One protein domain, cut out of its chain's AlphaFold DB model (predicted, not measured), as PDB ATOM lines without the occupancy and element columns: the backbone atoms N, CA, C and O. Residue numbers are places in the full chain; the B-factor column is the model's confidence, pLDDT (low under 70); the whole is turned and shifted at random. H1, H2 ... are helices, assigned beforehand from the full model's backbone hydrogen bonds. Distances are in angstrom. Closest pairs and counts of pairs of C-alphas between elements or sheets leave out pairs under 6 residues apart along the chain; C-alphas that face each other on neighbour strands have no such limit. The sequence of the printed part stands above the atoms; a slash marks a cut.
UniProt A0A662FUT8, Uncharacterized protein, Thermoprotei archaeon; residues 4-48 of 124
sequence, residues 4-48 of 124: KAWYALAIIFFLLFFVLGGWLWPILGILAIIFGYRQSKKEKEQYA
ATOM      1  N   LYS A   4      -1.719  -0.423 157.731       89.50
ATOM      2  CA  LYS A   4      -3.189  -0.445 157.719       89.50
ATOM      3  C   LYS A   4      -3.795   0.195 156.460       89.50
ATOM      4  O   LYS A   4      -4.818  -0.273 155.973       89.50
ATOM      5  N   ALA A   5      -3.149   1.222 155.904       91.25
ATOM      6  CA  ALA A   5      -3.594   1.884 154.676       91.25
ATOM      7  C   ALA A   5      -3.418   0.986 153.440       91.25
ATOM      8  O   ALA A   5      -4.246   1.018 152.536       91.25
ATOM      9  N   TRP A   6      -2.385   0.138 153.431       92.81
ATOM     10  CA  TRP A   6      -2.167  -0.839 152.362       92.81
ATOM     11  C   TRP A   6      -3.256  -1.912 152.327       92.81
ATOM     12  O   TRP A   6      -3.772  -2.225 151.257       92.81
ATOM     13  N   TYR A   7      -3.671  -2.416 153.492       90.19
ATOM     14  CA  TYR A   7      -4.788  -3.362 153.569       90.19
ATOM     15  C   TYR A   7      -6.114  -2.726 153.144       90.19
ATOM     16  O   TYR A   7      -6.871  -3.346 152.403       90.19
ATOM     17  N   ALA A   8      -6.379  -1.479 153.547       93.75
ATOM     18  CA  ALA A   8      -7.589  -0.769 153.136       93.75
ATOM     19  C   ALA A   8      -7.654  -0.580 151.611       93.75
ATOM     20  O   ALA A   8      -8.681  -0.871 151.002       93.75
ATOM     21  N   LEU A   9      -6.548  -0.171 150.981       93.00
ATOM     22  CA  LEU A   9      -6.477  -0.048 149.524       93.00
ATOM     23  C   LEU A   9      -6.639  -1.400 148.825       93.00
ATOM     24  O   LEU A   9      -7.373  -1.471 147.845       93.00
ATOM     25  N   ALA A  10      -6.033  -2.471 149.345       89.88
ATOM     26  CA  ALA A  10      -6.189  -3.816 148.791       89.88
ATOM     27  C   ALA A  10      -7.642  -4.314 148.865       89.88
ATOM     28  O   ALA A  10      -8.140  -4.883 147.896       89.88
ATOM     29  N   ILE A  11      -8.344  -4.060 149.975       91.69
ATOM     30  CA  ILE A  11      -9.759  -4.426 150.145       91.69
ATOM     31  C   ILE A  11     -10.643  -3.622 149.188       91.69
ATOM     32  O   ILE A  11     -11.507  -4.197 148.531       91.69
ATOM     33  N   ILE A  12     -10.411  -2.311 149.067       92.31
ATOM     34  CA  ILE A  12     -11.157  -1.460 148.132       92.31
ATOM     35  C   ILE A  12     -10.925  -1.939 146.701       92.31
ATOM     36  O   ILE A  12     -11.891  -2.113 145.971       92.31
ATOM     37  N   PHE A  13      -9.680  -2.226 146.311       88.25
ATOM     38  CA  PHE A  13      -9.372  -2.751 144.979       88.25
ATOM     39  C   PHE A  13     -10.016  -4.114 144.732       88.25
ATOM     40  O   PHE A  13     -10.550  -4.337 143.654       88.25
ATOM     41  N   PHE A  14     -10.008  -5.007 145.724       85.00
ATOM     42  CA  PHE A  14     -10.637  -6.322 145.627       85.00
ATOM     43  C   PHE A  14     -12.149  -6.208 145.419       85.00
ATOM     44  O   PHE A  14     -12.694  -6.846 144.522       85.00
ATOM     45  N   LEU A  15     -12.821  -5.345 146.186       86.69
ATOM     46  CA  LEU A  15     -14.251  -5.075 146.029       86.69
ATOM     47  C   LEU A  15     -14.555  -4.389 144.696       86.69
ATOM     48  O   LEU A  15     -15.495  -4.776 144.013       86.69
ATOM     49  N   LEU A  16     -13.744  -3.417 144.289       85.50
ATOM     50  CA  LEU A  16     -13.898  -2.696 143.026       85.50
ATOM     51  C   LEU A  16     -13.672  -3.642 141.837       85.50
ATOM     52  O   LEU A  16     -14.415  -3.594 140.868       85.50
ATOM     53  N   PHE A  17     -12.743  -4.589 141.948       82.44
ATOM     54  CA  PHE A  17     -12.532  -5.652 140.967       82.44
ATOM     55  C   PHE A  17     -13.705  -6.644 140.922       82.44
ATOM     56  O   PHE A  17     -14.110  -7.066 139.843       82.44
ATOM     57  N   PHE A  18     -14.305  -6.968 142.070       78.31
ATOM     58  CA  PHE A  18     -15.499  -7.819 142.153       78.31
ATOM     59  C   PHE A  18     -16.761  -7.135 141.594       78.31
ATOM     60  O   PHE A  18     -17.608  -7.793 140.990       78.31
ATOM     61  N   VAL A  19     -16.883  -5.818 141.788       80.69
ATOM     62  CA  VAL A  19     -18.053  -5.017 141.393       80.69
ATOM     63  C   VAL A  19     -17.955  -4.535 139.941       80.69
ATOM     64  O   VAL A  19     -18.942  -4.634 139.219       80.69
ATOM     65  N   LEU A  20     -16.789  -4.059 139.482       77.44
ATOM     66  CA  LEU A  20     -16.584  -3.597 138.098       77.44
ATOM     67  C   LEU A  20     -16.150  -4.719 137.140       77.44
ATOM     68  O   LEU A  20     -16.498  -4.667 135.966       77.44
ATOM     69  N   GLY A  21     -15.402  -5.720 137.611       66.88
ATOM     70  CA  GLY A  21     -14.970  -6.869 136.798       66.88
ATOM     71  C   GLY A  21     -16.024  -7.972 136.673       66.88
ATOM     72  O   GLY A  21     -15.866  -8.897 135.874       66.88
ATOM     73  N   GLY A  22     -17.113  -7.861 137.439       73.00
ATOM     74  CA  GLY A  22     -18.220  -8.802 137.456       73.00
ATOM     75  C   GLY A  22     -17.833 -10.192 137.968       73.00
ATOM     76  O   GLY A  22     -16.680 -10.621 137.975       73.00
ATOM     77  N   TRP A  23     -18.854 -10.963 138.330       74.81
ATOM     78  CA  TRP A  23     -18.736 -12.369 138.731       74.81
ATOM     79  C   TRP A  23     -18.109 -13.267 137.646       74.81
ATOM     80  O   TRP A  23     -17.788 -14.424 137.900       74.81
ATOM     81  N   LEU A  24     -17.896 -12.738 136.438       79.50
ATOM     82  CA  LEU A  24     -17.319 -13.446 135.305       79.50
ATOM     83  C   LEU A  24     -15.850 -13.833 135.533       79.50
ATOM     84  O   LEU A  24     -15.460 -14.945 135.190       79.50
ATOM     85  N   TRP A  25     -15.040 -12.950 136.127       80.50
ATOM     86  CA  TRP A  25     -13.615 -13.212 136.360       80.50
ATOM     87  C   TRP A  25     -13.335 -14.328 137.377       80.50
ATOM     88  O   TRP A  25     -12.525 -15.207 137.071       80.50
ATOM     89  N   PRO A  26     -14.004 -14.384 138.550       80.38
ATOM     90  CA  PRO A  26     -13.844 -15.522 139.450       80.38
ATOM     91  C   PRO A  26     -14.366 -16.828 138.832       80.38
ATOM     92  O   PRO A  26     -13.740 -17.869 139.022       80.38
ATOM     93  N   ILE A  27     -15.439 -16.793 138.027       86.38
ATOM     94  CA  ILE A  27     -15.932 -17.982 137.308       86.38
ATOM     95  C   ILE A  27     -14.903 -18.464 136.272       86.38
ATOM     96  O   ILE A  27     -14.595 -19.656 136.231       86.38
ATOM     97  N   LEU A  28     -14.317 -17.557 135.486       87.75
ATOM     98  CA  LEU A  28     -13.237 -17.875 134.543       87.75
ATOM     99  C   LEU A  28     -12.001 -18.439 135.253       87.75
ATOM    100  O   LEU A  28     -11.432 -19.428 134.790       87.75
ATOM    101  N   GLY A  29     -11.619 -17.865 136.395       88.75
ATOM    102  CA  GLY A  29     -10.516 -18.366 137.216       88.75
ATOM    103  C   GLY A  29     -10.761 -19.791 137.719       88.75
ATOM    104  O   GLY A  29      -9.893 -20.653 137.582       88.75
ATOM    105  N   ILE A  30     -11.961 -20.074 138.231       91.94
ATOM    106  CA  ILE A  30     -12.339 -21.417 138.696       91.94
ATOM    107  C   ILE A  30     -12.362 -22.413 137.525       91.94
ATOM    108  O   ILE A  30     -11.821 -23.513 137.652       91.94
ATOM    109  N   LEU A  31     -12.915 -22.034 136.367       93.31
ATOM    110  CA  LEU A  31     -12.914 -22.885 135.171       93.31
ATOM    111  C   LEU A  31     -11.490 -23.184 134.679       93.31
ATOM    112  O   LEU A  31     -11.202 -24.331 134.329       93.31
ATOM    113  N   ALA A  32     -10.583 -22.204 134.709       92.31
ATOM    114  CA  ALA A  32      -9.180 -22.397 134.349       92.31
ATOM    115  C   ALA A  32      -8.460 -23.357 135.312       92.31
ATOM    116  O   ALA A  32      -7.734 -24.244 134.859       92.31
ATOM    117  N   ILE A  33      -8.709 -23.243 136.623       93.62
ATOM    118  CA  ILE A  33      -8.157 -24.166 137.629       93.62
ATOM    119  C   ILE A  33      -8.674 -25.591 137.395       93.62
ATOM    120  O   ILE A  33      -7.877 -26.527 137.355       93.62
ATOM    121  N   ILE A  34      -9.984 -25.775 137.181       93.69
ATOM    122  CA  ILE A  34     -10.576 -27.097 136.905       93.69
ATOM    123  C   ILE A  34      -9.996 -27.694 135.616       93.69
ATOM    124  O   ILE A  34      -9.651 -28.880 135.576       93.69
ATOM    125  N   PHE A  35      -9.865 -26.888 134.558       92.50
ATOM    126  CA  PHE A  35      -9.314 -27.337 133.281       92.50
ATOM    127  C   PHE A  35      -7.836 -27.732 133.401       92.50
ATOM    128  O   PHE A  35      -7.458 -28.816 132.950       92.50
ATOM    129  N   GLY A  36      -7.024 -26.917 134.081       89.69
ATOM    130  CA  GLY A  36      -5.626 -27.238 134.379       89.69
ATOM    131  C   GLY A  36      -5.486 -28.521 135.205       89.69
ATOM    132  O   GLY A  36      -4.659 -29.379 134.892       89.69
ATOM    133  N   TYR A  37      -6.360 -28.722 136.195       88.12
ATOM    134  CA  TYR A  37      -6.359 -29.934 137.019       88.12
ATOM    135  C   TYR A  37      -6.716 -31.195 136.212       88.12
ATOM    136  O   TYR A  37      -6.112 -32.255 136.402       88.12
ATOM    137  N   ARG A  38      -7.667 -31.094 135.270       86.38
ATOM    138  CA  ARG A  38      -8.013 -32.201 134.360       86.38
ATOM    139  C   ARG A  38      -6.881 -32.547 133.398       86.38
ATOM    140  O   ARG A  38      -6.685 -33.730 133.131       86.38
ATOM    141  N   GLN A  39      -6.159 -31.553 132.884       81.88
ATOM    142  CA  GLN A  39      -5.006 -31.786 132.007       81.88
ATOM    143  C   GLN A  39      -3.878 -32.507 132.754       81.88
ATOM    144  O   GLN A  39      -3.383 -33.524 132.274       81.88
ATOM    145  N   SER A  40      -3.572 -32.081 133.984       76.50
ATOM    146  CA  SER A  40      -2.522 -32.708 134.797       76.50
ATOM    147  C   SER A  40      -2.791 -34.186 135.117       76.50
ATOM    148  O   SER A  40      -1.854 -34.979 135.222       76.50
ATOM    149  N   LYS A  41      -4.061 -34.608 135.239       75.00
ATOM    150  CA  LYS A  41      -4.382 -36.038 135.399       75.00
ATOM    151  C   LYS A  41      -3.957 -36.879 134.190       75.00
ATOM    152  O   LYS A  41      -3.447 -37.974 134.397       75.00
ATOM    153  N   LYS A  42      -4.114 -36.360 132.968       70.81
ATOM    154  CA  LYS A  42      -3.792 -37.097 131.734       70.81
ATOM    155  C   LYS A  42      -2.290 -37.316 131.566       70.81
ATOM    156  O   LYS A  42      -1.868 -38.385 131.147       70.81
ATOM    157  N   GLU A  43      -1.474 -36.330 131.941       64.38
ATOM    158  CA  GLU A  43      -0.013 -36.467 131.874       64.38
ATOM    159  C   GLU A  43       0.496 -37.562 132.817       64.38
ATOM    160  O   GLU A  43       1.338 -38.370 132.430       64.38
ATOM    161  N   LYS A  44      -0.053 -37.662 134.034       66.81
ATOM    162  CA  LYS A  44       0.369 -38.690 135.002       66.81
ATOM    163  C   LYS A  44       0.080 -40.113 134.524       66.81
ATOM    164  O   LYS A  44       0.866 -41.008 134.817       66.81
ATOM    165  N   GLU A  45      -1.005 -40.321 133.782       63.97
ATOM    166  CA  GLU A  45      -1.319 -41.626 133.184       63.97
ATOM    167  C   GLU A  45      -0.321 -42.001 132.081       63.97
ATOM    168  O   GLU A  45       0.062 -43.164 131.968       63.97
ATOM    169  N   GLN A  46       0.173 -41.022 131.320       60.22
ATOM    170  CA  GLN A  46       1.110 -41.266 130.223       60.22
ATOM    171  C   GLN A  46       2.542 -41.570 130.698       60.22
ATOM    172  O   GLN A  46       3.261 -42.310 130.032       60.22
ATOM    173  N   TYR A  47       2.950 -41.068 131.868       60.62
ATOM    174  CA  TYR A  47       4.251 -41.393 132.476       60.62
ATOM    175  C   TYR A  47       4.217 -42.614 133.410       60.62
ATOM    176  O   TYR A  47       5.268 -43.049 133.878       60.62
ATOM    177  N   ALA A  48       3.039 -43.188 133.683       64.94
ATOM    178  CA  ALA A  48       2.906 -44.349 134.565       64.94
ATOM    179  C   ALA A  48       3.457 -45.651 133.953       64.94
ATOM    180  O   ALA A  48       3.724 -46.602 134.687       64.94
TER     181      ALA A  48
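This is residues 4 to 48 of the 124 residues of an uncharacterized protein of Thermoprotei archaeon (UniProt A0A662FUT8). Two straight helices, H1 and then the longer H2, meet near their ends as a flat, open L, with the short turn of residues 21 to 23 at the corner. The two arms do not fold back on each other. The printed part has 45 residues, with two named helices in the order H1, H2 and no named strand; the class is all helix. It is extended, with a radius of gyration of the C-alphas of 17.0 A and spans of 51 by 24 by 6 A.

H1, residues 4 to 20, is joined to H2, residues 24 to 47, by a tight link of 3 residues. The two helices are only just apart, their closest C-alphas 8.1 A from each other. Residues 4 to 16, which belong to H1, stand free, as do residues 19 to 24 and residues 27 to 48, of which 27 to 47 belong to H2. In H1 every O i to N i+4 pair is within hydrogen-bond range; in H2, 19 of 20 are.

H1 runs 24.0 A from C-alpha 4 at (-3.189, -0.445, 157.719) to C-alpha 20. H2 runs 35.4 A from C-alpha 24 at (-17.319, -13.446, 135.305) to C-alpha 47 at (4.251, -41.393, 132.476).

The two C-alphas farthest apart, those of Ala 5 and Ala 48, are 50.8 A apart. The printed part has no cut. The mean pLDDT of the printed part is 82.5, with residue 21 and residues 43 to 48 under 70.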